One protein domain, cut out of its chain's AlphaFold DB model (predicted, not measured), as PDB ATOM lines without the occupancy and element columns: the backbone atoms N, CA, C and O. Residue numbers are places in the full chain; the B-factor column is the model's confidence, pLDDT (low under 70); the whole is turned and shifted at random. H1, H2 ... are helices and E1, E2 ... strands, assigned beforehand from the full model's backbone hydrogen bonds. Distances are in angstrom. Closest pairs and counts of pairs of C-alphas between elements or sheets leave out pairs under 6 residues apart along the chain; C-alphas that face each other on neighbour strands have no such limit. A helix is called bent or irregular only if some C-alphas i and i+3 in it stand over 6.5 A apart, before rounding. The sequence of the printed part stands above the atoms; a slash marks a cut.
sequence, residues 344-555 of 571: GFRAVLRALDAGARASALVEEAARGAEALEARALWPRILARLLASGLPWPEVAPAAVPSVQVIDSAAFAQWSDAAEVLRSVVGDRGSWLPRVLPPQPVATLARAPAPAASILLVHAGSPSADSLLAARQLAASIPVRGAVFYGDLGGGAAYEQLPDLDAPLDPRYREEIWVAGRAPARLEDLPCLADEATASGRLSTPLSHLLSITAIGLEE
ATOM      1  N   GLY A 344       7.610  19.377  -5.197       43.59
ATOM      2  CA  GLY A 344       7.973  18.571  -6.333       43.59
ATOM      3  C   GLY A 344       7.852  19.376  -7.614       43.59
ATOM      4  O   GLY A 344       6.861  20.066  -7.873       43.59
ATOM      5  N   PHE A 345       8.829  19.170  -8.479       47.44
ATOM      6  CA  PHE A 345       8.895  19.454  -9.908       47.44
ATOM      7  C   PHE A 345       7.575  19.276 -10.692       47.44
ATOM      8  O   PHE A 345       7.399  19.789 -11.792       47.44
ATOM      9  N   ARG A 346       6.588  18.597 -10.102       47.66
ATOM     10  CA  ARG A 346       5.193  18.471 -10.521       47.66
ATOM     11  C   ARG A 346       4.472  19.792 -10.800       47.66
ATOM     12  O   ARG A 346       3.649  19.803 -11.708       47.66
ATOM     13  N   ALA A 347       4.705  20.868 -10.045       48.84
ATOM     14  CA  ALA A 347       4.033  22.152 -10.309       48.84
ATOM     15  C   ALA A 347       4.493  22.757 -11.646       48.84
ATOM     16  O   ALA A 347       3.659  23.128 -12.472       48.84
ATOM     17  N   VAL A 348       5.808  22.712 -11.885       52.62
ATOM     18  CA  VAL A 348       6.445  23.096 -13.150       52.62
ATOM     19  C   VAL A 348       5.938  22.190 -14.265       52.62
ATOM     20  O   VAL A 348       5.353  22.679 -15.222       52.62
ATOM     21  N   LEU A 349       6.048  20.865 -14.109       53.88
ATOM     22  CA  LEU A 349       5.634  19.894 -15.131       53.88
ATOM     23  C   LEU A 349       4.140  19.958 -15.483       53.88
ATOM     24  O   LEU A 349       3.777  19.702 -16.629       53.88
ATOM     25  N   ARG A 350       3.271  20.306 -14.525       55.38
ATOM     26  CA  ARG A 350       1.838  20.541 -14.773       55.38
ATOM     27  C   ARG A 350       1.585  21.838 -15.537       55.38
ATOM     28  O   ARG A 350       0.661  21.872 -16.339       55.38
ATOM     29  N   ALA A 351       2.382  22.878 -15.294       55.34
ATOM     30  CA  ALA A 351       2.271  24.157 -15.990       55.34
ATOM     31  C   ALA A 351       2.762  24.092 -17.448       55.34
ATOM     32  O   ALA A 351       2.328  24.906 -18.254       55.34
ATOM     33  N   LEU A 352       3.605  23.113 -17.808       59.19
ATOM     34  CA  LEU A 352       4.101  22.930 -19.183       59.19
ATOM     35  C   LEU A 352       3.014  22.477 -20.193       59.19
ATOM     36  O   LEU A 352       3.339  22.300 -21.362       59.19
ATOM     37  N   ASP A 353       1.765  22.220 -19.763       54.53
ATOM     38  CA  ASP A 353       0.632  21.686 -20.564       54.53
ATOM     39  C   ASP A 353       0.993  20.480 -21.469       54.53
ATOM     40  O   ASP A 353       0.389  20.206 -22.503       54.53
ATOM     41  N   ALA A 354       2.029  19.731 -21.076       54.66
ATOM     42  CA  ALA A 354       2.691  18.712 -21.894       54.66
ATOM     43  C   ALA A 354       2.737  17.340 -21.204       54.66
ATOM     44  O   ALA A 354       3.635  16.539 -21.471       54.66
ATOM     45  N   GLY A 355       1.784  17.076 -20.301       56.16
ATOM     46  CA  GLY A 355       1.840  16.021 -19.279       56.16
ATOM     47  C   GLY A 355       2.440  14.684 -19.732       56.16
ATOM     48  O   GLY A 355       3.392  14.212 -19.125       56.16
ATOM     49  N   ALA A 356       1.966  14.102 -20.837       61.75
ATOM     50  CA  ALA A 356       2.478  12.816 -21.327       61.75
ATOM     51  C   ALA A 356       3.935  12.874 -21.832       61.75
ATOM     52  O   ALA A 356       4.718  11.956 -21.589       61.75
ATOM     53  N   ARG A 357       4.322  13.961 -22.513       67.06
ATOM     54  CA  ARG A 357       5.680  14.151 -23.045       67.06
ATOM     55  C   ARG A 357       6.676  14.456 -21.928       67.06
ATOM     56  O   ARG A 357       7.782  13.927 -21.942       67.06
ATOM     57  N   ALA A 358       6.270  15.254 -20.942       63.25
ATOM     58  CA  ALA A 358       7.060  15.517 -19.744       63.25
ATOM     59  C   ALA A 358       7.319  14.236 -18.934       63.25
ATOM     60  O   ALA A 358       8.463  13.971 -18.565       63.25
ATOM     61  N   SER A 359       6.291  13.407 -18.718       60.41
ATOM     62  CA  SER A 359       6.446  12.121 -18.026       60.41
ATOM     63  C   SER A 359       7.412  11.182 -18.750       60.41
ATOM     64  O   SER A 359       8.272  10.591 -18.104       60.41
ATOM     65  N   ALA A 360       7.339  11.098 -20.082       66.06
ATOM     66  CA  ALA A 360       8.254  10.269 -20.867       66.06
ATOM     67  C   ALA A 360       9.725  10.703 -20.719       66.06
ATOM     68  O   ALA A 360      10.606   9.855 -20.600       66.06
ATOM     69  N   LEU A 361       9.996  12.012 -20.672       69.19
ATOM     70  CA  LEU A 361      11.350  12.551 -20.476       69.19
ATOM     71  C   LEU A 361      11.883  12.285 -19.062       69.19
ATOM     72  O   LEU A 361      13.074  12.027 -18.895       69.19
ATOM     73  N   VAL A 362      11.012  12.317 -18.048       64.38
ATOM     74  CA  VAL A 362      11.364  11.940 -16.668       64.38
ATOM     75  C   VAL A 362      11.716  10.454 -16.589       64.38
ATOM     76  O   VAL A 362      12.721  10.090 -15.981       64.38
ATOM     77  N   GLU A 363      10.929   9.591 -17.229       61.62
ATOM     78  CA  GLU A 363      11.223   8.156 -17.290       61.62
ATOM     79  C   GLU A 363      12.508   7.863 -18.059       61.62
ATOM     80  O   GLU A 363      13.287   7.006 -17.650       61.62
ATOM     81  N   GLU A 364      12.763   8.586 -19.148       69.81
ATOM     82  CA  GLU A 364      14.010   8.488 -19.898       69.81
ATOM     83  C   GLU A 364      15.221   8.892 -19.047       69.81
ATOM     84  O   GLU A 364      16.212   8.165 -19.020       69.81
ATOM     85  N   ALA A 365      15.120   9.996 -18.298       69.94
ATOM     86  CA  ALA A 365      16.158  10.439 -17.366       69.94
ATOM     87  C   ALA A 365      16.446   9.409 -16.263       69.94
ATOM     88  O   ALA A 365      17.565   9.338 -15.765       69.94
ATOM     89  N   ALA A 366      15.442   8.622 -15.876       60.78
ATOM     90  CA  ALA A 366      15.549   7.606 -14.837       60.78
ATOM     91  C   ALA A 366      16.126   6.265 -15.327       60.78
ATOM     92  O   ALA A 366      16.424   5.397 -14.505       60.78
ATOM     93  N   ARG A 367      16.306   6.054 -16.639       64.06
ATOM     94  CA  ARG A 367      16.877   4.793 -17.146       64.06
ATOM     95  C   ARG A 367      18.342   4.652 -16.727       64.06
ATOM     96  O   ARG A 367      19.123   5.604 -16.834       64.06
ATOM     97  N   GLY A 368      18.700   3.458 -16.249       58.09
ATOM     98  CA  GLY A 368      20.041   3.150 -15.736       58.09
ATOM     99  C   GLY A 368      20.420   3.948 -14.485       58.09
ATOM    100  O   GLY A 368      21.601   4.095 -14.183       58.09
ATOM    101  N   ALA A 369      19.434   4.536 -13.794       52.69
ATOM    102  CA  ALA A 369      19.644   5.357 -12.609       52.69
ATOM    103  C   ALA A 369      19.565   4.558 -11.295       52.69
ATOM    104  O   ALA A 369      19.416   5.168 -10.238       52.69
ATOM    105  N   GLU A 370      19.631   3.217 -11.325       50.12
ATOM    106  CA  GLU A 370      19.304   2.378 -10.158       50.12
ATOM    107  C   GLU A 370      20.241   2.582  -8.952       50.12
ATOM    108  O   GLU A 370      19.912   2.140  -7.852       50.12
ATOM    109  N   ALA A 371      21.380   3.252  -9.157       48.22
ATOM    110  CA  ALA A 371      22.378   3.591  -8.142       48.22
ATOM    111  C   ALA A 371      22.591   5.110  -7.951       48.22
ATOM    112  O   ALA A 371      23.520   5.513  -7.242       48.22
ATOM    113  N   LEU A 372      21.784   5.966  -8.595       49.59
ATOM    114  CA  LEU A 372      21.916   7.421  -8.475       49.59
ATOM    115  C   LEU A 372      21.225   7.939  -7.212       49.59
ATOM    116  O   LEU A 372      20.161   7.462  -6.817       49.59
ATOM    117  N   GLU A 373      21.789   8.988  -6.619       49.88
ATOM    118  CA  GLU A 373      21.058   9.790  -5.644       49.88
ATOM    119  C   GLU A 373      19.919  10.553  -6.339       49.88
ATOM    120  O   GLU A 373      20.082  11.045  -7.458       49.88
ATOM    121  N   ALA A 374      18.774  10.740  -5.670       50.41
ATOM    122  CA  ALA A 374      17.631  11.462  -6.246       50.41
ATOM    123  C   ALA A 374      17.995  12.881  -6.740       50.41
ATOM    124  O   ALA A 374      17.438  13.358  -7.726       50.41
ATOM    125  N   ARG A 375      18.995  13.538  -6.128       56.88
ATOM    126  CA  ARG A 375      19.510  14.836  -6.597       56.88
ATOM    127  C   ARG A 375      20.332  14.762  -7.881       56.88
ATOM    128  O   ARG A 375      20.321  15.713  -8.651       56.88
ATOM    129  N   ALA A 376      21.012  13.646  -8.132       63.41
ATOM    130  CA  ALA A 376      21.739  13.404  -9.375       63.41
ATOM    131  C   ALA A 376      20.774  13.136 -10.543       63.41
ATOM    132  O   ALA A 376      21.140  13.293 -11.704       63.41
ATOM    133  N   LEU A 377      19.511  12.816 -10.247       66.56
ATOM    134  CA  LEU A 377      18.458  12.698 -11.250       66.56
ATOM    135  C   LEU A 377      17.927  14.068 -11.719       66.56
ATOM    136  O   LEU A 377      17.543  14.203 -12.882       66.56
ATOM    137  N   TRP A 378      17.959  15.108 -10.873       72.38
ATOM    138  CA  TRP A 378      17.451  16.444 -11.229       72.38
ATOM    139  C   TRP A 378      18.138  17.077 -12.441       72.38
ATOM    140  O   TRP A 378      17.426  17.518 -13.349       72.38
ATOM    141  N   PRO A 379      19.482  17.074 -12.544       78.69
ATOM    142  CA  PRO A 379      20.165  17.552 -13.738       78.69
ATOM    143  C   PRO A 379      19.758  16.797 -14.997       78.69
ATOM    144  O   PRO A 379      19.551  17.417 -16.036       78.69
ATOM    145  N   ARG A 380      19.601  15.470 -14.900       79.38
ATOM    146  CA  ARG A 380      19.245  14.598 -16.030       79.38
ATOM    147  C   ARG A 380      17.843  14.897 -16.554       79.38
ATOM    148  O   ARG A 380      17.631  14.912 -17.768       79.38
ATOM    149  N   ILE A 381      16.901  15.148 -15.645       74.38
ATOM    150  CA  ILE A 381      15.519  15.518 -15.967       74.38
ATOM    151  C   ILE A 381      15.471  16.925 -16.568       74.38
ATOM    152  O   ILE A 381      14.911  17.116 -17.651       74.38
ATOM    153  N   LEU A 382      16.080  17.909 -15.898       79.75
ATOM    154  CA  LEU A 382      16.061  19.298 -16.353       79.75
ATOM    155  C   LEU A 382      16.737  19.448 -17.721       79.75
ATOM    156  O   LEU A 382      16.187  20.111 -18.596       79.75
ATOM    157  N   ALA A 383      17.875  18.785 -17.941       88.00
ATOM    158  CA  ALA A 383      18.573  18.783 -19.225       88.00
ATOM    159  C   ALA A 383      17.677  18.304 -20.376       88.00
ATOM    160  O   ALA A 383      17.610  18.954 -21.418       88.00
ATOM    161  N   ARG A 384      16.937  17.206 -20.179       85.69
ATOM    162  CA  ARG A 384      16.003  16.669 -21.181       85.69
ATOM    163  C   ARG A 384      14.821  17.597 -21.433       85.69
ATOM    164  O   ARG A 384      14.422  17.783 -22.580       85.69
ATOM    165  N   LEU A 385      14.285  18.230 -20.394       79.62
ATOM    166  CA  LEU A 385      13.183  19.185 -20.547       79.62
ATOM    167  C   LEU A 385      13.629  20.460 -21.261       79.62
ATOM    168  O   LEU A 385      12.926  20.934 -22.156       79.62
ATOM    169  N   LEU A 386      14.817  20.975 -20.945       84.62
ATOM    170  CA  LEU A 386      15.430  22.077 -21.684       84.62
ATOM    171  C   LEU A 386      15.686  21.672 -23.143       84.62
ATOM    172  O   LEU A 386      15.319  22.414 -24.051       84.62
ATOM    173  N   ALA A 387      16.206  20.475 -23.405       87.25
ATOM    174  CA  ALA A 387      16.439  19.999 -24.770       87.25
ATOM    175  C   ALA A 387      15.149  19.756 -25.573       87.25
ATOM    176  O   ALA A 387      15.132  19.895 -26.791       87.25
ATOM    177  N   SER A 388      14.036  19.446 -24.903       81.81
ATOM    178  CA  SER A 388      12.771  19.090 -25.559       81.81
ATOM    179  C   SER A 388      12.001  20.257 -26.196       81.81
ATOM    180  O   SER A 388      11.022  20.017 -26.910       81.81
ATOM    181  N   GLY A 389      12.418  21.503 -25.937       74.31
ATOM    182  CA  GLY A 389      11.777  22.708 -26.479       74.31
ATOM    183  C   GLY A 389      10.356  22.961 -25.960       74.31
ATOM    184  O   GLY A 389       9.590  23.668 -26.607       74.31
ATOM    185  N   LEU A 390       9.979  22.361 -24.824       74.81
ATOM    186  CA  LEU A 390       8.676  22.591 -24.194       74.81
ATOM    187  C   LEU A 390       8.525  24.055 -23.736       74.81
ATOM    188  O   LEU A 390       9.532  24.668 -23.379       74.81
ATOM    189  N   PRO A 391       7.300  24.617 -23.734       71.12
ATOM    190  CA  PRO A 391       7.050  25.974 -23.254       71.12
ATOM    191  C   PRO A 391       7.212  26.030 -21.734       71.12
ATOM    192  O   PRO A 391       6.567  25.264 -21.030       71.12
ATOM    193  N   TRP A 392       8.062  26.926 -21.232       69.38
ATOM    194  CA  TRP A 392       8.325  27.085 -19.797       69.38
ATOM    195  C   TRP A 392       7.447  28.186 -19.188       69.38
ATOM    196  O   TRP A 392       7.137  29.150 -19.891       69.38
ATOM    197  N   PRO A 393       7.068  28.082 -17.899       66.31
ATOM    198  CA  PRO A 393       6.360  29.165 -17.229       66.31
ATOM    199  C   PRO A 393       7.228  30.436 -17.132       66.31
ATOM    200  O   PRO A 393       8.434  30.420 -17.388       66.31
ATOM    201  N   GLU A 394       6.619  31.559 -16.758       69.25
ATOM    202  CA  GLU A 394       7.368  32.768 -16.398       69.25
ATOM    203  C   GLU A 394       7.937  32.663 -14.974       69.25
ATOM    204  O   GLU A 394       7.336  32.039 -14.095       69.25
ATOM    205  N   VAL A 395       9.085  33.308 -14.733       67.94
ATOM    206  CA  VAL A 395       9.762  33.338 -13.421       67.94
ATOM    207  C   VAL A 395       9.716  34.724 -12.835       67.94
ATOM    208  O   VAL A 395      10.062  35.694 -13.507       67.94
ATOM    209  N   ALA A 396       9.456  34.804 -11.534       67.50
ATOM    210  CA  ALA A 396       9.854  35.970 -10.767       67.50
ATOM    211  C   ALA A 396      11.383  35.934 -10.556       67.50
ATOM    212  O   ALA A 396      11.866  35.027  -9.876       67.50
ATOM    213  N   PRO A 397      12.167  36.919 -11.042       68.25
ATOM    214  CA  PRO A 397      13.628  36.908 -10.894       68.25
ATOM    215  C   PRO A 397      14.114  36.780  -9.443       68.25
ATOM    216  O   PRO A 397      15.188  36.249  -9.194       68.25
ATOM    217  N   ALA A 398      13.310  37.245  -8.480       65.50
ATOM    218  CA  ALA A 398      13.597  37.163  -7.048       65.50
ATOM    219  C   ALA A 398      13.522  35.738  -6.464       65.50
ATOM    220  O   ALA A 398      13.977  35.525  -5.342       65.50
ATOM    221  N   ALA A 399      12.939  34.785  -7.192       66.00
ATOM    222  CA  ALA A 399      12.791  33.396  -6.768       66.00
ATOM    223  C   ALA A 399      13.833  32.459  -7.411       66.00
ATOM    224  O   ALA A 399      13.923  31.288  -7.050       66.00
ATOM    225  N   VAL A 400      14.668  32.984  -8.317       73.50
ATOM    226  CA  VAL A 400      15.800  32.250  -8.889       73.50
ATOM    227  C   VAL A 400      16.919  32.171  -7.840       73.50
ATOM    228  O   VAL A 400      17.304  33.205  -7.284       73.50
ATOM    229  N   PRO A 401      17.460  30.977  -7.551       76.62
ATOM    230  CA  PRO A 401      18.537  30.820  -6.588       76.62
ATOM    231  C   PRO A 401      19.836  31.441  -7.105       76.62
ATOM    232  O   PRO A 401      20.027  31.648  -8.306       76.62
ATOM    233  N   SER A 402      20.755  31.718  -6.188       86.19
ATOM    234  CA  SER A 402      22.071  32.271  -6.514       86.19
ATOM    235  C   SER A 402      23.171  31.253  -6.248       86.19
ATOM    236  O   SER A 402      23.094  30.445  -5.324       86.19
ATOM    237  N   VAL A 403      24.241  31.325  -7.033       91.62
ATOM    238  CA  VAL A 403      25.505  30.655  -6.734       91.62
ATOM    239  C   VAL A 403      26.452  31.710  -6.187       91.62
ATOM    240  O   VAL A 403      26.752  32.688  -6.868       91.62
ATOM    241  N   GLN A 404      26.911  31.533  -4.955       93.81
ATOM    242  CA  GLN A 404      27.827  32.455  -4.305       93.81
ATOM    243  C   GLN A 404      29.219  31.841  -4.251       93.81
ATOM    244  O   GLN A 404      29.450  30.845  -3.565       93.81
ATOM    245  N   VAL A 405      30.159  32.459  -4.959       93.56
ATOM    246  CA  VAL A 405      31.559  32.049  -4.903       93.56
ATOM    247  C   VAL A 405      32.184  32.580  -3.618       93.56
ATOM    248  O   VAL A 405      32.002  33.745  -3.268       93.56
ATOM    249  N   ILE A 406      32.893  31.724  -2.894       92.69
ATOM    250  CA  ILE A 406      33.636  32.100  -1.689       92.69
ATOM    251  C   ILE A 406      35.079  32.437  -2.063       92.69
ATOM    252  O   ILE A 406      35.593  33.482  -1.666       92.69
ATOM    253  N   ASP A 407      35.686  31.611  -2.916       89.44
ATOM    254  CA  ASP A 407      37.097  31.714  -3.284       89.44
ATOM    255  C   ASP A 407      37.279  32.205  -4.726       89.44
ATOM    256  O   ASP A 407      36.723  31.642  -5.672       89.44
ATOM    257  N   SER A 408      38.123  33.223  -4.923       87.81
ATOM    258  CA  SER A 408      38.326  33.867  -6.230       87.81
ATOM    259  C   SER A 408      38.745  32.921  -7.353       87.81
ATOM    260  O   SER A 408      38.348  33.128  -8.499       87.81
ATOM    261  N   ALA A 409      39.476  31.855  -7.031       89.12
ATOM    262  CA  ALA A 409      39.948  30.876  -8.005       89.12
ATOM    263  C   ALA A 409      38.820  30.058  -8.672       89.12
ATOM    264  O   ALA A 409      39.019  29.569  -9.780       89.12
ATOM    265  N   ALA A 410      37.632  29.945  -8.064       89.88
ATOM    266  CA  ALA A 410      36.490  29.248  -8.670       89.88
ATOM    267  C   ALA A 410      35.634  30.157  -9.573       89.88
ATOM    268  O   ALA A 410      34.811  29.657 -10.344       89.88
ATOM    269  N   PHE A 411      35.804  31.483  -9.485       94.00
ATOM    270  CA  PHE A 411      34.852  32.439 -10.054       94.00
ATOM    271  C   PHE A 411      34.761  32.375 -11.578       94.00
ATOM    272  O   PHE A 411      33.652  32.310 -12.103       94.00
ATOM    273  N   ALA A 412      35.901  32.353 -12.275       92.25
ATOM    274  CA  ALA A 412      35.928  32.299 -13.737       92.25
ATOM    275  C   ALA A 412      35.214  31.042 -14.248       92.25
ATOM    276  O   ALA A 412      34.258  31.127 -15.003       92.25
ATOM    277  N   GLN A 413      35.585  29.876 -13.723       91.06
ATOM    278  CA  GLN A 413      35.063  28.601 -14.198       91.06
ATOM    279  C   GLN A 413      33.554  28.426 -13.980       91.06
ATOM    280  O   GLN A 413      32.860  27.883 -14.841       91.06
ATOM    281  N   TRP A 414      33.035  28.870 -12.836       94.00
ATOM    282  CA  TRP A 414      31.600  28.812 -12.565       94.00
ATOM    283  C   TRP A 414      30.819  29.848 -13.370       94.00
ATOM    284  O   TRP A 414      29.734  29.533 -13.859       94.00
ATOM    285  N   SER A 415      31.374  31.051 -13.540       94.00
ATOM    286  CA  SER A 415      30.759  32.100 -14.360       94.00
ATOM    287  C   SER A 415      30.701  31.677 -15.825       94.00
ATOM    288  O   SER A 415      29.616  31.689 -16.400       94.00
ATOM    289  N   ASP A 416      31.805  31.172 -16.380       93.12
ATOM    290  CA  ASP A 416      31.884  30.658 -17.751       93.12
ATOM    291  C   ASP A 416      30.874  29.525 -17.974       93.12
ATOM    292  O   ASP A 416      30.128  29.528 -18.951       93.12
ATOM    293  N   ALA A 417      30.784  28.565 -17.045       92.69
ATOM    294  CA  ALA A 417      29.816  27.473 -17.141       92.69
ATOM    295  C   ALA A 417      28.363  27.981 -17.136       92.69
ATOM    296  O   ALA A 417      27.533  27.489 -17.905       92.69
ATOM    297  N   ALA A 418      28.050  28.970 -16.296       93.12
ATOM    298  CA  ALA A 418      26.722  29.570 -16.241       93.12
ATOM    299  C   ALA A 418      26.405  30.396 -17.498       93.12
ATOM    300  O   ALA A 418      25.275  30.345 -17.983       93.12
ATOM    301  N   GLU A 419      27.373  31.131 -18.042       93.44
ATOM    302  CA  GLU A 419      27.225  31.919 -19.269       93.44
ATOM    303  C   GLU A 419      27.050  31.034 -20.503       93.44
ATOM    304  O   GLU A 419      26.136  31.266 -21.301       93.44
ATOM    305  N   VAL A 420      27.852  29.976 -20.631       93.38
ATOM    306  CA  VAL A 420      27.702  28.989 -21.708       93.38
ATOM    307  C   VAL A 420      26.351  28.286 -21.606       93.38
ATOM    308  O   VAL A 420      25.641  28.162 -22.601       93.38
ATOM    309  N   LEU A 421      25.933  27.876 -20.406       92.38
ATOM    310  CA  LEU A 421      24.618  27.264 -20.239       92.38
ATOM    311  C   LEU A 421      23.492  28.243 -20.609       92.38
ATOM    312  O   LEU A 421      22.566  27.847 -21.316       92.38
ATOM    313  N   ARG A 422      23.584  29.520 -20.202       91.88
ATOM    314  CA  ARG A 422      22.625  30.580 -20.577       91.88
ATOM    315  C   ARG A 422      22.540  30.776 -22.084       91.88
ATOM    316  O   ARG A 422      21.430  30.880 -22.600       91.88
ATOM    317  N   SER A 423      23.674  30.816 -22.783       92.19
ATOM    318  CA  SER A 423      23.689  31.018 -24.234       92.19
ATOM    319  C   SER A 423      23.022  29.855 -24.973       92.19
ATOM    320  O   SER A 423      22.251  30.081 -25.904       92.19
ATOM    321  N   VAL A 424      23.230  28.626 -24.497       92.06
ATOM    322  CA  VAL A 424      22.646  27.409 -25.072       92.06
ATOM    323  C   VAL A 424      21.135  27.309 -24.832       92.06
ATOM    324  O   VAL A 424      20.398  26.879 -25.720       92.06
ATOM    325  N   VAL A 425      20.638  27.701 -23.652       88.81
ATOM    326  CA  VAL A 425      19.193  27.613 -23.348       88.81
ATOM    327  C   VAL A 425      18.372  28.787 -23.896       88.81
ATOM    328  O   VAL A 425      17.138  28.683 -23.950       88.81
ATOM    329  N   GLY A 426      19.035  29.871 -24.320       87.19
ATOM    330  CA  GLY A 426      18.428  31.057 -24.931       87.19
ATOM    331  C   GLY A 426      17.515  31.813 -23.965       87.19
ATOM    332  O   GLY A 426      17.889  32.084 -22.825       87.19
ATOM    333  N   ASP A 427      16.285  32.098 -24.395       81.25
ATOM    334  CA  ASP A 427      15.281  32.862 -23.629       81.25
ATOM    335  C   ASP A 427      14.950  32.252 -22.253       81.25
ATOM    336  O   ASP A 427      14.498  32.938 -21.337       81.25
ATOM    337  N   ARG A 428      15.244  30.959 -22.068       79.69
ATOM    338  CA  ARG A 428      15.079  30.230 -20.799       79.69
ATOM    339  C   ARG A 428      16.216  30.485 -19.804       79.69
ATOM    340  O   ARG A 428      16.158  30.007 -18.676       79.69
ATOM    341  N   GLY A 429      17.239  31.253 -20.181       81.31
ATOM    342  CA  GLY A 429      18.386  31.581 -19.330       81.31
ATOM    343  C   GLY A 429      18.030  32.424 -18.101       81.31
ATOM    344  O   GLY A 429      18.839  32.532 -17.179       81.31
ATOM    345  N   SER A 430      16.823  32.996 -18.057       79.25
ATOM    346  CA  SER A 430      16.260  33.677 -16.886       79.25
ATOM    347  C   SER A 430      16.050  32.746 -15.688       79.25
ATOM    348  O   SER A 430      16.141  33.212 -14.556       79.25
ATOM    349  N   TRP A 431      15.850  31.445 -15.925       76.44
ATOM    350  CA  TRP A 431      15.717  30.420 -14.884       76.44
ATOM    351  C   TRP A 431      17.049  30.014 -14.253       76.44
ATOM    352  O   TRP A 431      17.067  29.446 -13.164       76.44
ATOM    353  N   LEU A 432      18.168  30.278 -14.934       84.50
ATOM    354  CA  LEU A 432      19.478  29.847 -14.468       84.50
ATOM    355  C   LEU A 432      19.998  30.767 -13.357       84.50
ATOM    356  O   LEU A 432      19.911  32.001 -13.477       84.50
ATOM    357  N   PRO A 433      20.621  30.197 -12.310       86.06
ATOM    358  CA  PRO A 433      21.160  30.955 -11.196       86.06
ATOM    359  C   PRO A 433      22.267  31.898 -11.659       86.06
ATOM    360  O   PRO A 433      23.040  31.604 -12.580       86.06
ATOM    361  N   ARG A 434      22.342  33.069 -11.029       87.94
ATOM    362  CA  ARG A 434      23.474  33.983 -11.225       87.94
ATOM    363  C   ARG A 434      24.651  33.507 -10.386       87.94
ATOM    364  O   ARG A 434      24.461  33.148  -9.226       87.94
ATOM    365  N   VAL A 435      25.846  33.542 -10.966       93.00
ATOM    366  CA  VAL A 435      27.100  33.345 -10.234       93.00
ATOM    367  C   VAL A 435      27.558  34.708  -9.737       93.00
ATOM    368  O   VAL A 435      27.774  35.628 -10.525       93.00
ATOM    369  N   LEU A 436      27.617  34.861  -8.422       92.62
ATOM    370  CA  LEU A 436      27.991  36.098  -7.754       92.62
ATOM    371  C   LEU A 436      29.505  36.130  -7.502       92.62
ATOM    372  O   LEU A 436      30.108  35.073  -7.279       92.62
ATOM    373  N   PRO A 437      30.125  37.325  -7.535       93.12
ATOM    374  CA  PRO A 437      31.558  37.478  -7.315       93.12
ATOM    375  C   PRO A 437      31.980  36.995  -5.921       93.12
ATOM    376  O   PRO A 437      31.145  36.963  -5.013       93.12
ATOM    377  N   PRO A 438      33.271  36.660  -5.736       93.81
ATOM    378  CA  PRO A 438      33.799  36.131  -4.485       93.81
ATOM    379  C   PRO A 438      33.432  36.987  -3.272       93.81
ATOM    380  O   PRO A 438      33.709  38.189  -3.251       93.81
ATOM    381  N   GLN A 439      32.839  36.366  -2.255       90.62
ATOM    382  CA  GLN A 439      32.468  37.035  -1.012       90.62
ATOM    383  C   GLN A 439      32.656  36.104   0.195       90.62
ATOM    384  O   GLN A 439      32.194  34.963   0.155       90.62
ATOM    385  N   PRO A 440      33.268  36.573   1.301       87.62
ATOM    386  CA  PRO A 440      33.416  35.761   2.503       87.62
ATOM    387  C   PRO A 440      32.068  35.379   3.127       87.62
ATOM    388  O   PRO A 440      31.163  36.209   3.245       87.62
ATOM    389  N   VAL A 441      31.988  34.152   3.645       85.88
ATOM    390  CA  VAL A 441      30.811  33.603   4.346       85.88
ATOM    391  C   VAL A 441      30.320  34.528   5.469       85.88
ATOM    392  O   VAL A 441      29.126  34.799   5.586       85.88
ATOM    393  N   ALA A 442      31.242  35.103   6.248       84.50
ATOM    394  CA  ALA A 442      30.916  36.025   7.339       84.50
ATOM    395  C   ALA A 442      30.216  37.316   6.872       84.50
ATOM    396  O   ALA A 442      29.462  37.927   7.634       84.50
ATOM    397  N   THR A 443      30.460  37.754   5.634       85.81
ATOM    398  CA  THR A 443      29.803  38.934   5.058       85.81
ATOM    399  C   THR A 443      28.389  38.602   4.588       85.81
ATOM    400  O   THR A 443      27.491  39.424   4.757       85.81
ATOM    401  N   LEU A 444      28.167  37.390   4.072       83.50
ATOM    402  CA  LEU A 444      26.846  36.913   3.643       83.50
ATOM    403  C   LEU A 444      25.856  36.836   4.808       83.50
ATOM    404  O   LEU A 444      24.703  37.227   4.652       83.50
ATOM    405  N   ALA A 445      26.319  36.426   5.993       76.75
ATOM    406  CA  ALA A 445      25.500  36.381   7.209       76.75
ATOM    407  C   ALA A 445      24.930  37.755   7.618       76.75
ATOM    408  O   ALA A 445      23.987  37.834   8.399       76.75
ATOM    409  N   ARG A 446      25.509  38.850   7.108       79.81
ATOM    410  CA  ARG A 446      25.111  40.234   7.409       79.81
ATOM    411  C   ARG A 446      24.347  40.892   6.258       79.81
ATOM    412  O   ARG A 446      24.108  42.099   6.303       79.81
ATOM    413  N   ALA A 447      24.003  40.139   5.212       72.00
ATOM    414  CA  ALA A 447      23.322  40.684   4.049       72.00
ATOM    415  C   ALA A 447      21.879  41.107   4.406       72.00
ATOM    416  O   ALA A 447      21.130  40.311   4.971       72.00
ATOM    417  N   PRO A 448      21.452  42.334   4.050       62.06
ATOM    418  CA  PRO A 448      20.136  42.864   4.424       62.06
ATOM    419  C   PRO A 448      18.965  42.184   3.694       62.06
ATOM    420  O   PRO A 448      17.833  42.249   4.164       62.06
ATOM    421  N   ALA A 449      19.224  41.532   2.556       65.81
ATOM    422  CA  ALA A 449      18.240  40.761   1.802       65.81
ATOM    423  C   ALA A 449      18.909  39.505   1.213       65.81
ATOM    424  O   ALA A 449      19.577  39.601   0.181       65.81
ATOM    425  N   PRO A 450      18.790  38.332   1.860       62.69
ATOM    426  CA  PRO A 450      19.339  37.096   1.318       62.69
ATOM    427  C   PRO A 450      18.551  36.648   0.077       62.69
ATOM    428  O   PRO A 450      17.341  36.865  -0.021       62.69
ATOM    429  N   ALA A 451      19.240  35.996  -0.865       66.38
ATOM    430  CA  ALA A 451      18.605  35.363  -2.021       66.38
ATOM    431  C   ALA A 451      17.555  34.315  -1.591       66.38
ATOM    432  O   ALA A 451      17.522  33.885  -0.431       66.38
ATOM    433  N   ALA A 452      16.695  33.887  -2.524       64.88
ATOM    434  CA  ALA A 452      15.704  32.833  -2.275       64.88
ATOM    435  C   ALA A 452      16.364  31.583  -1.671       64.88
ATOM    436  O   ALA A 452      15.972  31.140  -0.588       64.88
ATOM    437  N   SER A 453      17.452  31.135  -2.294       70.31
ATOM    438  CA  SER A 453      18.420  30.214  -1.715       70.31
ATOM    439  C   SER A 453      19.793  30.347  -2.388       70.31
ATOM    440  O   SER A 453      19.913  30.961  -3.454       70.31
ATOM    441  N   ILE A 454      20.845  29.850  -1.727       78.25
ATOM    442  CA  ILE A 454      22.243  30.006  -2.162       78.25
ATOM    443  C   ILE A 454      22.969  28.656  -2.183       78.25
ATOM    444  O   ILE A 454      22.852  27.876  -1.238       78.25
ATOM    445  N   LEU A 455      23.763  28.401  -3.224       86.81
ATOM    446  CA  LEU A 455      24.815  27.375  -3.226       86.81
ATOM    447  C   LEU A 455      26.181  28.045  -3.060       86.81
ATOM    448  O   LEU A 455      26.498  28.975  -3.803       86.81
ATOM    449  N   LEU A 456      26.977  27.582  -2.098       90.88
ATOM    450  CA  LEU A 456      28.312  28.119  -1.825       90.88
ATOM    451  C   LEU A 456      29.361  27.360  -2.632       90.88
ATOM    452  O   LEU A 456      29.348  26.133  -2.643       90.88
ATOM    453  N   VAL A 457      30.284  28.075  -3.273       93.38
ATOM    454  CA  VAL A 457      31.350  27.476  -4.086       93.38
ATOM    455  C   VAL A 457      32.716  27.807  -3.510       93.38
ATOM    456  O   VAL A 457      33.105  28.974  -3.446       93.38
ATOM    457  N   HIS A 458      33.463  26.765  -3.169       92.19
ATOM    458  CA  HIS A 458      34.835  26.836  -2.689       92.19
ATOM    459  C   HIS A 458      35.805  26.314  -3.754       92.19
ATOM    460  O   HIS A 458      35.518  25.336  -4.445       92.19
ATOM    461  N   ALA A 459      36.964  26.955  -3.893       89.00
ATOM    462  CA  ALA A 459      37.997  26.590  -4.869       89.00
ATOM    463  C   ALA A 459      39.047  25.617  -4.315       89.00
ATOM    464  O   ALA A 459      39.903  25.151  -5.063       89.00
ATOM    465  N   GLY A 460      39.005  25.338  -3.012       84.12
ATOM    466  CA  GLY A 460      39.894  24.394  -2.341       84.12
ATOM    467  C   GLY A 460      39.160  23.175  -1.794       84.12
ATOM    468  O   GLY A 460      37.927  23.117  -1.789       84.12
ATOM    469  N   SER A 461      39.948  22.220  -1.302       80.62
ATOM    470  CA  SER A 461      39.471  21.110  -0.477       80.62
ATOM    471  C   SER A 461      38.808  21.632   0.806       80.62
ATOM    472  O   SER A 461      39.165  22.716   1.280       80.62
ATOM    473  N   PRO A 462      37.854  20.887   1.389       77.25
ATOM    474  CA  PRO A 462      37.201  21.301   2.624       77.25
ATOM    475  C   PRO A 462      38.217  21.474   3.763       77.25
ATOM    476  O   PRO A 462      39.099  20.640   3.966       77.25
ATOM    477  N   SER A 463      38.056  22.541   4.543       79.44
ATOM    478  CA  SER A 463      38.725  22.720   5.835       79.44
ATOM    479  C   SER A 463      37.687  22.809   6.949       79.44
ATOM    480  O   SER A 463      36.541  23.189   6.693       79.44
ATOM    481  N   ALA A 464      38.082  22.493   8.186       78.94
ATOM    482  CA  ALA A 464      37.166  22.528   9.324       78.94
ATOM    483  C   ALA A 464      36.505  23.901   9.498       78.94
ATOM    484  O   ALA A 464      35.285  23.989   9.622       78.94
ATOM    485  N   ASP A 465      37.299  24.968   9.380       82.94
ATOM    486  CA  ASP A 465      36.820  26.348   9.454       82.94
ATOM    487  C   ASP A 465      35.829  26.681   8.333       82.94
ATOM    488  O   ASP A 465      34.805  27.319   8.578       82.94
ATOM    489  N   SER A 466      36.099  26.225   7.105       82.00
ATOM    490  CA  SER A 466      35.233  26.501   5.952       82.00
ATOM    491  C   SER A 466      33.887  25.790   6.078       82.00
ATOM    492  O   SER A 466      32.845  26.397   5.827       82.00
ATOM    493  N   LEU A 467      33.895  24.523   6.504       79.19
ATOM    494  CA  LEU A 467      32.674  23.747   6.723       79.19
ATOM    495  C   LEU A 467      31.863  24.310   7.889       79.19
ATOM    496  O   LEU A 467      30.655  24.499   7.751       79.19
ATOM    497  N   LEU A 468      32.515  24.624   9.012       80.44
ATOM    498  CA  LEU A 468      31.858  25.213  10.174       80.44
ATOM    499  C   LEU A 468      31.205  26.552   9.816       80.44
ATOM    500  O   LEU A 468      30.027  26.753  10.110       80.44
ATOM    501  N   ALA A 469      31.931  27.439   9.132       83.25
ATOM    502  CA  ALA A 469      31.400  28.729   8.706       83.25
ATOM    503  C   ALA A 469      30.192  28.563   7.772       83.25
ATOM    504  O   ALA A 469      29.183  29.250   7.928       83.25
ATOM    505  N   ALA A 470      30.265  27.636   6.816       81.06
ATOM    506  CA  ALA A 470      29.178  27.388   5.880       81.06
ATOM    507  C   ALA A 470      27.944  26.754   6.559       81.06
ATOM    508  O   ALA A 470      26.818  27.169   6.276       81.06
ATOM    509  N   ARG A 471      28.133  25.840   7.523       78.94
ATOM    510  CA  ARG A 471      27.055  25.282   8.367       78.94
ATOM    511  C   ARG A 471      26.407  26.353   9.251       78.94
ATOM    512  O   ARG A 471      25.183  26.405   9.352       78.94
ATOM    513  N   GLN A 472      27.204  27.237   9.851       76.19
ATOM    514  CA  GLN A 472      26.706  28.382  10.624       76.19
ATOM    515  C   GLN A 472      25.914  29.355   9.744       76.19
ATOM    516  O   GLN A 472      24.851  29.828  10.145       76.19
ATOM    517  N   LEU A 473      26.386  29.618   8.521       77.31
ATOM    518  CA  LEU A 473      25.651  30.432   7.558       77.31
ATOM    519  C   LEU A 473      24.320  29.771   7.179       77.31
ATOM    520  O   LEU A 473      23.298  30.454   7.176       77.31
ATOM    521  N   ALA A 474      24.310  28.458   6.930       70.75
ATOM    522  CA  ALA A 474      23.102  27.692   6.616       70.75
ATOM    523  C   ALA A 474      22.050  27.720   7.737       70.75
ATOM    524  O   ALA A 474      20.856  27.651   7.459       70.75
ATOM    525  N   ALA A 475      22.469  27.886   8.994       66.31
ATOM    526  CA  ALA A 475      21.551  28.091  10.114       66.31
ATOM    527  C   ALA A 475      20.886  29.485  10.114       66.31
ATOM    528  O   ALA A 475      19.874  29.686  10.782       66.31
ATOM    529  N   SER A 476      21.450  30.451   9.383       65.94
ATOM    530  CA  SER A 476      21.012  31.856   9.375       65.94
ATOM    531  C   SER A 476      20.291  32.278   8.094       65.94
ATOM    532  O   SER A 476      19.405  33.130   8.138       65.94
ATOM    533  N   ILE A 477      20.656  31.689   6.954       68.88
ATOM    534  CA  ILE A 477      20.073  31.981   5.645       68.88
ATOM    535  C   ILE A 477      19.898  30.687   4.834       68.88
ATOM    536  O   ILE A 477      20.553  29.689   5.127       68.88
ATOM    537  N   PRO A 478      19.064  30.685   3.779       64.31
ATOM    538  CA  PRO A 478      18.737  29.473   3.029       64.31
ATOM    539  C   PRO A 478      19.894  28.985   2.135       64.31
ATOM    540  O   PRO A 478      19.911  29.217   0.925       64.31
ATOM    541  N   VAL A 479      20.871  28.294   2.719       72.25
ATOM    542  CA  VAL A 479      21.978  27.662   1.985       72.25
ATOM    543  C   VAL A 479      21.598  26.229   1.610       72.25
ATOM    544  O   VAL A 479      21.308  25.410   2.478       72.25
ATOM    545  N   ARG A 480      21.612  25.904   0.314       70.25
ATOM    546  CA  ARG A 480      21.316  24.551  -0.198       70.25
ATOM    547  C   ARG A 480      22.495  23.593  -0.049       70.25
ATOM    548  O   ARG A 480      22.296  22.395   0.108       70.25
ATOM    549  N   GLY A 481      23.711  24.121  -0.059       78.50
ATOM    550  CA  GLY A 481      24.916  23.343   0.174       78.50
ATOM    551  C   GLY A 481      26.185  24.140  -0.078       78.50
ATOM    552  O   GLY A 481      26.132  25.312  -0.466       78.50
ATOM    553  N   ALA A 482      27.313  23.475   0.128       84.06
ATOM    554  CA  ALA A 482      28.639  23.958  -0.212       84.06
ATOM    555  C   ALA A 482      29.357  22.931  -1.091       84.06
ATOM    556  O   ALA A 482      29.381  21.740  -0.776       84.06
ATOM    557  N   VAL A 483      29.940  23.396  -2.192       88.88
ATOM    558  CA  VAL A 483      30.721  22.571  -3.117       88.88
ATOM    559  C   VAL A 483      32.198  22.924  -3.010       88.88
ATOM    560  O   VAL A 483      32.560  24.099  -3.039       88.88
ATOM    561  N   PHE A 484      33.048  21.907  -2.920       87.75
ATOM    562  CA  PHE A 484      34.497  22.035  -2.749       87.75
ATOM    563  C   PHE A 484      35.233  21.469  -3.958       87.75
ATOM    564  O   PHE A 484      34.766  20.517  -4.584       87.75
ATOM    565  N   TYR A 485      36.370  22.064  -4.314       88.38
ATOM    566  CA  TYR A 485      37.122  21.623  -5.485       88.38
ATOM    567  C   TYR A 485      37.905  20.337  -5.194       88.38
ATOM    568  O   TYR A 485      38.644  20.259  -4.208       88.38
ATOM    569  N   GLY A 486      37.800  19.359  -6.095       78.38
ATOM    570  CA  GLY A 486      38.542  18.100  -6.009       78.38
ATOM    571  C   GLY A 486      37.838  17.018  -5.186       78.38
ATOM    572  O   GLY A 486      36.614  16.970  -5.125       78.38
ATOM    573  N   ASP A 487      38.615  16.097  -4.614       63.69
ATOM    574  CA  ASP A 487      38.105  14.942  -3.864       63.69
ATOM    575  C   ASP A 487      37.989  15.245  -2.359       63.69
ATOM    576  O   ASP A 487      38.874  15.867  -1.770       63.69
ATOM    577  N   LEU A 488      36.939  14.723  -1.721       60.22
ATOM    578  CA  LEU A 488      36.782  14.662  -0.260       60.22
ATOM    579  C   LEU A 488      37.529  13.444   0.312       60.22
ATOM    580  O   LEU A 488      37.038  12.807   1.240       60.22
ATOM    581  N   GLY A 489      38.674  13.064  -0.274       50.34
ATOM    582  CA  GLY A 489      39.544  11.963   0.160       50.34
ATOM    583  C   GLY A 489      38.838  10.631   0.450       50.34
ATOM    584  O   GLY A 489      39.281   9.899   1.333       50.34
ATOM    585  N   GLY A 490      37.744  10.331  -0.257       45.19
ATOM    586  CA  GLY A 490      36.920   9.141  -0.035       45.19
ATOM    587  C   GLY A 490      35.999   9.217   1.191       45.19
ATOM    588  O   GLY A 490      36.257   8.574   2.203       45.19
ATOM    589  N   GLY A 491      34.869   9.915   1.066       47.06
ATOM    590  CA  GLY A 491      33.831   9.984   2.104       47.06
ATOM    591  C   GLY A 491      32.917  11.205   1.954       47.06
ATOM    592  O   GLY A 491      32.990  11.919   0.952       47.06
ATOM    593  N   ALA A 492      32.022  11.434   2.915       52.38
ATOM    594  CA  ALA A 492      31.361  12.731   3.118       52.38
ATOM    595  C   ALA A 492      32.273  13.671   3.934       52.38
ATOM    596  O   ALA A 492      33.114  13.197   4.689       52.38
ATOM    597  N   ALA A 493      32.139  14.998   3.825       52.44
ATOM    598  CA  ALA A 493      33.129  15.901   4.432       52.44
ATOM    599  C   ALA A 493      33.166  15.844   5.982       52.44
ATOM    600  O   ALA A 493      34.221  16.062   6.573       52.44
ATOM    601  N   TYR A 494      32.068  15.452   6.646       49.91
ATOM    602  CA  TYR A 494      32.055  15.152   8.090       49.91
ATOM    603  C   TYR A 494      32.830  13.874   8.468       49.91
ATOM    604  O   TYR A 494      33.226  13.718   9.616       49.91
ATOM    605  N   GLU A 495      33.074  12.959   7.524       47.16
ATOM    606  CA  GLU A 495      33.850  11.729   7.760       47.16
ATOM    607  C   GLU A 495      35.359  12.010   7.786       47.16
ATOM    608  O   GLU A 495      36.120  11.259   8.391       47.16
ATOM    609  N   GLN A 496      35.797  13.110   7.167       53.41
ATOM    610  CA  GLN A 496      37.189  13.566   7.206       53.41
ATOM    611  C   GLN A 496      37.516  14.388   8.456       53.41
ATOM    612  O   GLN A 496      38.682  14.531   8.819       53.41
ATOM    613  N   LEU A 497      36.490  14.956   9.089       61.16
ATOM    614  CA  LEU A 497      36.598  15.861  10.229       61.16
ATOM    615  C   LEU A 497      35.595  15.422  11.305       61.16
ATOM    616  O   LEU A 497      34.569  16.079  11.487       61.16
ATOM    617  N   PRO A 498      35.871  14.300  11.997       55.09
ATOM    618  CA  PRO A 498      34.938  13.674  12.937       55.09
ATOM    619  C   PRO A 498      34.609  14.551  14.155       55.09
ATOM    620  O   PRO A 498      33.606  14.312  14.817       55.09
ATOM    621  N   ASP A 499      35.428  15.573  14.421       62.28
ATOM    622  CA  ASP A 499      35.227  16.542  15.503       62.28
ATOM    623  C   ASP A 499      34.178  17.622  15.167       62.28
ATOM    624  O   ASP A 499      33.835  18.435  16.024       62.28
ATOM    625  N   LEU A 500      33.677  17.675  13.925       60.47
ATOM    626  CA  LEU A 500      32.618  18.603  13.531       60.47
ATOM    627  C   LEU A 500      31.233  17.973  13.694       60.47
ATOM    628  O   LEU A 500      30.889  17.020  12.992       60.47
ATOM    629  N   ASP A 501      30.396  18.604  14.517       56.50
ATOM    630  CA  ASP A 501      28.980  18.257  14.675       56.50
ATOM    631  C   ASP A 501      28.248  18.204  13.332       56.50
ATOM    632  O   ASP A 501      28.496  19.026  12.446       56.50
ATOM    633  N   ALA A 502      27.304  17.271  13.187       54.56
ATOM    634  CA  ALA A 502      26.469  17.164  11.992       54.56
ATOM    635  C   ALA A 502      25.824  18.520  11.613       54.56
ATOM    636  O   ALA A 502      25.555  19.343  12.492       54.56
ATOM    637  N   PRO A 503      25.562  18.782  10.316       53.16
ATOM    638  CA  PRO A 503      24.945  20.033   9.889       53.16
ATOM    639  C   PRO A 503      23.659  20.349  10.661       53.16
ATOM    640  O   PRO A 503      22.777  19.500  10.775       53.16
ATOM    641  N   LEU A 504      23.538  21.595  11.133       48.38
ATOM    642  CA  LEU A 504      22.341  22.091  11.825       48.38
ATOM    643  C   LEU A 504      21.102  22.068  10.919       48.38
ATOM    644  O   LEU A 504      19.995  21.828  11.391       48.38
ATOM    645  N   ASP A 505      21.292  22.303   9.617       47.66
ATOM    646  CA  ASP A 505      20.258  22.088   8.608       47.66
ATOM    647  C   ASP A 505      20.446  20.692   7.986       47.66
ATOM    648  O   ASP A 505      21.415  20.476   7.250       47.66
ATOM    649  N   PRO A 506      19.518  19.741   8.201       44.62
ATOM    650  CA  PRO A 506      19.603  18.402   7.628       44.62
ATOM    651  C   PRO A 506      19.459  18.387   6.101       44.62
ATOM    652  O   PRO A 506      19.580  17.315   5.507       44.62
ATOM    653  N   ARG A 507      19.216  19.529   5.445       47.66
ATOM    654  CA  ARG A 507      19.197  19.717   3.983       47.66
ATOM    655  C   ARG A 507      20.503  20.306   3.450       47.66
ATOM    656  O   ARG A 507      20.742  20.204   2.251       47.66
ATOM    657  N   TYR A 508      21.338  20.895   4.307       56.44
ATOM    658  CA  TYR A 508      22.658  21.382   3.920       56.44
ATOM    659  C   TYR A 508      23.543  20.190   3.543       56.44
ATOM    660  O   TYR A 508      23.601  19.173   4.246       56.44
ATOM    661  N   ARG A 509      24.195  20.279   2.386       68.00
ATOM    662  CA  ARG A 509      25.045  19.215   1.851       68.00
ATOM    663  C   ARG A 509      26.406  19.757   1.474       68.00
ATOM    664  O   ARG A 509      26.530  20.870   0.974       68.00
ATOM    665  N   GLU A 510      27.406  18.923   1.699       75.44
ATOM    666  CA  GLU A 510      28.782  19.155   1.286       75.44
ATOM    667  C   GLU A 510      29.049  18.253   0.090       75.44
ATOM    668  O   GLU A 510      28.841  17.038   0.152       75.44
ATOM    669  N   GLU A 511      29.435  18.861  -1.022       78.69
ATOM    670  CA  GLU A 511      29.589  18.184  -2.302       78.69
ATOM    671  C   GLU A 511      30.925  18.550  -2.949       78.69
ATOM    672  O   GLU A 511      31.640  19.444  -2.492       78.69
ATOM    673  N   ILE A 512      31.268  17.836  -4.018       83.56
ATOM    674  CA  ILE A 512      32.477  18.104  -4.794       83.56
ATOM    675  C   ILE A 512      32.147  18.774  -6.109       83.56
ATOM    676  O   ILE A 512      31.063  18.602  -6.672       83.56
ATOM    677  N   TRP A 513      33.130  19.474  -6.646       88.94
ATOM    678  CA  TRP A 513      33.133  19.827  -8.046       88.94
ATOM    679  C   TRP A 513      34.537  19.684  -8.640       88.94
ATOM    680  O   TRP A 513      35.556  19.957  -8.009       88.94
ATOM    681  N   VAL A 514      34.573  19.240  -9.888       88.94
ATOM    682  CA  VAL A 514      35.747  19.210 -10.754       88.94
ATOM    683  C   VAL A 514      35.405  19.890 -12.072       88.94
ATOM    684  O   VAL A 514      34.235  20.112 -12.402       88.94
ATOM    685  N   ALA A 515      36.436  20.236 -12.838       86.31
ATOM    686  CA  ALA A 515      36.242  20.784 -14.168       86.31
ATOM    687  C   ALA A 515      35.422  19.822 -15.040       86.31
ATOM    688  O   ALA A 515      35.750  18.644 -15.162       86.31
ATOM    689  N   GLY A 516      34.354  20.338 -15.644       84.75
ATOM    690  CA  GLY A 516      33.489  19.598 -16.554       84.75
ATOM    691  C   GLY A 516      33.523  20.180 -17.960       84.75
ATOM    692  O   GLY A 516      33.986  21.302 -18.174       84.75
ATOM    693  N   ARG A 517      33.001  19.420 -18.924       87.31
ATOM    694  CA  ARG A 517      32.758  19.928 -20.277       87.31
ATOM    695  C   ARG A 517      31.559  20.872 -20.270       87.31
ATOM    696  O   ARG A 517      30.572  20.624 -19.580       87.31
ATOM    697  N   ALA A 518      31.650  21.933 -21.062       86.62
ATOM    698  CA  ALA A 518      30.544  22.847 -21.288       86.62
ATOM    699  C   ALA A 518      29.722  22.395 -22.513       86.62
ATOM    700  O   ALA A 518      30.305  21.851 -23.456       86.62
ATOM    701  N   PRO A 519      28.393  22.600 -22.520       91.69
ATOM    702  CA  PRO A 519      27.569  22.307 -23.689       91.69
ATOM    703  C   PRO A 519      27.911  23.253 -24.841       91.69
ATOM    704  O   PRO A 519      28.017  24.460 -24.637       91.69
ATOM    705  N   ALA A 520      28.060  22.718 -26.055       92.25
ATOM    706  CA  ALA A 520      28.201  23.542 -27.256       92.25
ATOM    707  C   ALA A 520      26.830  23.858 -27.866       92.25
ATOM    708  O   ALA A 520      26.642  24.907 -28.485       92.25
ATOM    709  N   ARG A 521      25.876  22.937 -27.704       93.00
ATOM    710  CA  ARG A 521      24.507  23.035 -28.204       93.00
ATOM    711  C   ARG A 521      23.509  22.497 -27.186       93.00
ATOM    712  O   ARG A 521      23.864  21.830 -26.216       93.00
ATOM    713  N   LEU A 522      22.232  22.789 -27.422       90.44
ATOM    714  CA  LEU A 522      21.147  22.410 -26.519       90.44
ATOM    715  C   LEU A 522      20.958  20.889 -26.471       90.44
ATOM    716  O   LEU A 522      20.635  20.336 -25.418       90.44
ATOM    717  N   GLU A 523      21.206  20.215 -27.591       91.62
ATOM    718  CA  GLU A 523      21.069  18.766 -27.722       91.62
ATOM    719  C   GLU A 523      22.151  17.999 -26.946       91.62
ATOM    720  O   GLU A 523      21.960  16.824 -26.639       91.62
ATOM    721  N   ASP A 524      23.252  18.662 -26.576       92.88
ATOM    722  CA  ASP A 524      24.345  18.054 -25.811       92.88
ATOM    723  C   ASP A 524      23.979  17.878 -24.327       92.88
ATOM    724  O   ASP A 524      24.565  17.043 -23.632       92.88
ATOM    725  N   LEU A 525      23.009  18.654 -23.820       91.88
ATOM    726  CA  LEU A 525      22.695  18.722 -22.389       91.88
ATOM    727  C   LEU A 525      22.349  17.365 -21.759       91.88
ATOM    728  O   LEU A 525      22.887  17.091 -20.686       91.88
ATOM    729  N   PRO A 526      21.489  16.505 -22.348       91.56
ATOM    730  CA  PRO A 526      21.156  15.221 -21.736       91.56
ATOM    731  C   PRO A 526      22.382  14.323 -21.559       91.56
ATOM    732  O   PRO A 526      22.564  13.744 -20.494       91.56
ATOM    733  N   CYS A 527      23.246  14.249 -22.577       91.50
ATOM    734  CA  CYS A 527      24.455  13.431 -22.531       91.50
ATOM    735  C   CYS A 527      25.449  13.973 -21.498       91.50
ATOM    736  O   CYS A 527      25.939  13.212 -20.669       91.50
ATOM    737  N   LEU A 528      25.677  15.288 -21.478       91.81
ATOM    738  CA  LEU A 528      26.580  15.920 -20.514       91.81
ATOM    739  C   LEU A 528      26.071  15.825 -19.072       91.81
ATOM    740  O   LEU A 528      26.870  15.656 -18.152       91.81
ATOM    741  N   ALA A 529      24.757  15.914 -18.853       89.00
ATOM    742  CA  ALA A 529      24.163  15.716 -17.536       89.00
ATOM    743  C   ALA A 529      24.310  14.262 -17.070       89.00
ATOM    744  O   ALA A 529      24.644  14.027 -15.909       89.00
ATOM    745  N   ASP A 530      24.109  13.296 -17.968       86.62
ATOM    746  CA  ASP A 530      24.303  11.875 -17.678       86.62
ATOM    747  C   ASP A 530      25.782  11.572 -17.363       86.62
ATOM    748  O   ASP A 530      26.067  10.929 -16.355       86.62
ATOM    749  N   GLU A 531      26.731  12.108 -18.139       87.94
ATOM    750  CA  GLU A 531      28.176  11.984 -17.875       87.94
ATOM    751  C   GLU A 531      28.563  12.606 -16.524       87.94
ATOM    752  O   GLU A 531      29.240  11.975 -15.712       87.94
ATOM    753  N   ALA A 532      28.093  13.825 -16.248       84.88
ATOM    754  CA  ALA A 532      28.390  14.546 -15.010       84.88
ATOM    755  C   ALA A 532      27.785  13.900 -13.753       84.88
ATOM    756  O   ALA A 532      28.203  14.228 -12.641       84.88
ATOM    757  N   THR A 533      26.803  13.011 -13.920       78.06
ATOM    758  CA  THR A 533      26.113  12.309 -12.828       78.06
ATOM    759  C   THR A 533      26.382  10.804 -12.811       78.06
ATOM    760  O   THR A 533      25.857  10.102 -11.948       78.06
ATOM    761  N   ALA A 534      27.249  10.300 -13.697       78.19
ATOM    762  CA  ALA A 534      27.525   8.872 -13.873       78.19
ATOM    763  C   ALA A 534      28.051   8.175 -12.605       78.19
ATOM    764  O   ALA A 534      27.848   6.978 -12.422       78.19
ATOM    765  N   SER A 535      28.700   8.919 -11.706       70.56
ATOM    766  CA  SER A 535      29.194   8.419 -10.416       70.56
ATOM    767  C   SER A 535      28.129   8.389  -9.310       70.56
ATOM    768  O   SER A 535      28.447   8.088  -8.160       70.56
ATOM    769  N   GLY A 536      26.874   8.730  -9.619       65.19
ATOM    770  CA  GLY A 536      25.803   8.817  -8.626       65.19
ATOM    771  C   GLY A 536      25.728  10.141  -7.876       65.19
ATOM    772  O   GLY A 536      24.849  10.284  -7.029       65.19
ATOM    773  N   ARG A 537      26.614  11.099  -8.175       70.94
ATOM    774  CA  ARG A 537      26.751  12.384  -7.470       70.94
ATOM    775  C   ARG A 537      26.832  13.549  -8.452       70.94
ATOM    776  O   ARG A 537      27.153  13.360  -9.622       70.94
ATOM    777  N   LEU A 538      26.577  14.761  -7.965       77.38
ATOM    778  CA  LEU A 538      26.879  15.979  -8.714       77.38
ATOM    779  C   LEU A 538      28.389  16.224  -8.640       77.38
ATOM    780  O   LEU A 538      28.977  16.175  -7.561       77.38
ATOM    781  N   SER A 539      29.024  16.442  -9.788       82.38
ATOM    782  CA  SER A 539      30.490  16.502  -9.863       82.38
ATOM    783  C   SER A 539      31.026  17.657 -10.698       82.38
ATOM    784  O   SER A 539      32.206  17.969 -10.613       82.38
ATOM    785  N   THR A 540      30.186  18.333 -11.480       90.81
ATOM    786  CA  THR A 540      30.605  19.437 -12.355       90.81
ATOM    787  C   THR A 540      29.767  20.690 -12.106       90.81
ATOM    788  O   THR A 540      28.609  20.569 -11.678       90.81
ATOM    789  N   PRO A 541      30.282  21.893 -12.434       92.56
ATOM    790  CA  PRO A 541      29.490  23.120 -12.407       92.56
ATOM    791  C   PRO A 541      28.169  22.982 -13.173       92.56
ATOM    792  O   PRO A 541      27.135  23.404 -12.674       92.56
ATOM    793  N   LEU A 542      28.166  22.302 -14.327       91.69
ATOM    794  CA  LEU A 542      26.950  22.051 -15.108       91.69
ATOM    795  C   LEU A 542      25.897  21.271 -14.304       91.69
ATOM    796  O   LEU A 542      24.755  21.717 -14.201       91.69
ATOM    797  N   SER A 543      26.265  20.132 -13.707       88.06
ATOM    798  CA  SER A 543      25.324  19.327 -12.912       88.06
ATOM    799  C   SER A 543      24.805  20.084 -11.686       88.06
ATOM    800  O   SER A 543      23.626  19.981 -11.358       88.06
ATOM    801  N   HIS A 544      25.648  20.897 -11.047       87.62
ATOM    802  CA  HIS A 544      25.248  21.718  -9.900       87.62
ATOM    803  C   HIS A 544      24.303  22.851 -10.298       87.62
ATOM    804  O   HIS A 544      23.273  23.042  -9.655       87.62
ATOM    805  N   LEU A 545      24.607  23.557 -11.391       89.69
ATOM    806  CA  LEU A 545      23.768  24.620 -11.946       89.69
ATOM    807  C   LEU A 545      22.397  24.085 -12.370       89.69
ATOM    808  O   LEU A 545      21.380  24.708 -12.074       89.69
ATOM    809  N   LEU A 546      22.341  22.919 -13.014       86.25
ATOM    810  CA  LEU A 546      21.072  22.287 -13.377       86.25
ATOM    811  C   LEU A 546      20.292  21.828 -12.133       86.25
ATOM    812  O   LEU A 546      19.090  22.064 -12.048       86.25
ATOM    813  N   SER A 547      20.963  21.229 -11.147       78.69
ATOM    814  CA  SER A 547      20.326  20.791  -9.898       78.69
ATOM    815  C   SER A 547      19.720  21.966  -9.124       78.69
ATOM    816  O   SER A 547      18.532  21.957  -8.802       78.69
ATOM    817  N   ILE A 548      20.498  23.030  -8.894       75.88
ATOM    818  CA  ILE A 548      20.010  24.207  -8.166       75.88
ATOM    819  C   ILE A 548      18.923  24.950  -8.956       75.88
ATOM    820  O   ILE A 548      17.985  25.458  -8.355       75.88
ATOM    821  N   THR A 549      18.988  24.963 -10.293       77.50
ATOM    822  CA  THR A 549      17.915  25.516 -11.138       77.50
ATOM    823  C   THR A 549      16.621  24.731 -10.961       77.50
ATOM    824  O   THR A 549      15.571  25.338 -10.769       77.50
ATOM    825  N   ALA A 550      16.686  23.395 -10.988       71.19
ATOM    826  CA  ALA A 550      15.523  22.536 -10.773       71.19
ATOM    827  C   ALA A 550      14.902  22.770  -9.388       71.19
ATOM    828  O   ALA A 550      13.688  22.902  -9.284       71.19
ATOM    829  N   ILE A 551      15.733  22.923  -8.353       62.16
ATOM    830  CA  ILE A 551      15.287  23.287  -7.002       62.16
ATOM    831  C   ILE A 551      14.604  24.662  -7.011       62.16
ATOM    832  O   ILE A 551      13.487  24.792  -6.526       62.16
ATOM    833  N   GLY A 552      15.231  25.680  -7.605       59.69
ATOM    834  CA  GLY A 552      14.706  27.048  -7.674       59.69
ATOM    835  C   GLY A 552      13.375  27.181  -8.413       59.69
ATOM    836  O   GLY A 552      12.471  27.881  -7.963       59.69
ATOM    837  N   LEU A 553      13.233  26.461  -9.523       58.09
ATOM    838  CA  LEU A 553      11.993  26.303 -10.285       58.09
ATOM    839  C   LEU A 553      10.817  25.864  -9.401       58.09
ATOM    840  O   LEU A 553       9.694  26.339  -9.574       58.09
ATOM    841  N   GLU A 554      11.071  24.993  -8.428       54.44
ATOM    842  CA  GLU A 554      10.062  24.547  -7.468       54.44
ATOM    843  C   GLU A 554       9.725  25.627  -6.430       54.44
ATOM    844  O   GLU A 554       8.554  25.801  -6.089       54.44
ATOM    845  N   GLU A 555      10.721  26.402  -5.987       48.72
ATOM    846  CA  GLU A 555      10.546  27.514  -5.041       48.72
ATOM    847  C   GLU A 555       9.696  28.659  -5.628       48.72
ATOM    848  O   GLU A 555       8.944  29.314  -4.907       48.72
TER     849      GLU A 555
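AT A GLANCE: This is residues 344 to 555 of the 571 residues of an uncharacterized protein of Chloroflexi bacterium 13_1_40CM_2_68_14 (UniProt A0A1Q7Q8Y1). A twisted, all-parallel sheet of five strands is covered on one face by H9 and on the other by H6, with the long H4 beside its E2 end. H9 runs through the middle of the domain, and the side-by-side pair H3 and H8 packs across it, with H2 and H1 farther out, away from the sheet. The printed part has 212 residues with nine named helices and five named strands, in the order H1 H2 H3 E1 H4 E2 H5 E3 H6 E4 H7 E5 H8 H9; the sheet's order is E2 E1 E3 E4 E5. The class is mixed, helices and strands, and the whole is compact, with a radius of gyration of the C-alphas of 16.7 A and spans of 49 by 38 by 29 A.

IN THESE COORDINATES: H1, residues 346 to 351, begins with C-alpha 346 at (5.193, 18.471, -10.521). H2 is residues 355 to 365, 15.5 A long, and H3 is residues 374 to 387, 20.4 A. E1, residues 402 to 405, begins with C-alpha 402 at (22.071, 32.271, -6.514). H4, residues 408 to 431, measures 24.5 A and has a kink of 126 degrees near residue 425; it is irregular, C-alphas 424 and 427 being 9.3 A apart. E2 is residues 434 to 436, H5 441 to 444, E3 454 to 457 and H6 464 to 474, 15.2 A. E4, residues 479 to 485, measures 17.9 A; H7 is residues 493 to 496 and E5 509 to 513, 12.8 A. H8, residues 522 to 533, 17.7 A, is only just irregular, C-alphas 523 and 526 being 7.0 A apart. H9, residues 541 to 555, 20.8 A, ends with C-alpha 555 at (10.546, 27.514, -5.041).

HOW THE PARTS SIT: The hub is H9, which touches H1, H3, H4 and H8. It touches H3 about perpendicular, at 89 degrees, the C-alphas of Pro 379 and Leu 546 being closest at 4.8 A. H3 and H8 touch at a shallow tilt of 11 degrees, opposite ways, closest at Ala 383 and Pro 526, 5.1 A. H2 touches H3, closest at Ala 365 and Ile 381, 5.3 A. H1 and H9 only just touch, with 3 pairs of C-alphas within 8 A. The arrangement is three layers, a sheet with helices on both its faces: H9 is on one face of the sheet E2 E1 E3 E4 E5 and H6 on the opposite face, and H4 is on the sheet too, at a height over the sheet of 4.6 A. H9 lies over E3 at a height over the sheet of 9.2 A; H6 lies over E4 at 9.7 A. H4 touches H9, closest at Trp 414 and Pro 541, 6.1 A. H7 only grazes the sheet; H5 touches H6. Strand-helix-strand units, parallel neighbour strands joined through a helix, are E1, H4, E2, then E3, H6, E4, and E4, H7, E5; E2, H5, E3 is split, with E1 between its strands. Each crossover is right-handed. N 436 and O 403 are 2.8 A apart, N 404 and O 455 2.8 A, N 480 and O 454 2.8 A, and N 482 and O 509 2.8 A, within hydrogen-bond range. Every O i to N i+4 pair is within range in H1, H2, H6 and H9, with 7 of 10 in H3, 13 of 20 in H4 and 6 of 8 in H8; H5 and H7 are too short for one.

THE WHOLE: The C-alphas of Asp 353 and Asp 499 are farthest apart, at 50.2 A. The printed part has no cut. The links H3 to E1 and H7 to E5 are long. The mean pLDDT of the printed part is 74.8; 80 residues are under 70, among them 344 to 377 and 487 to 509.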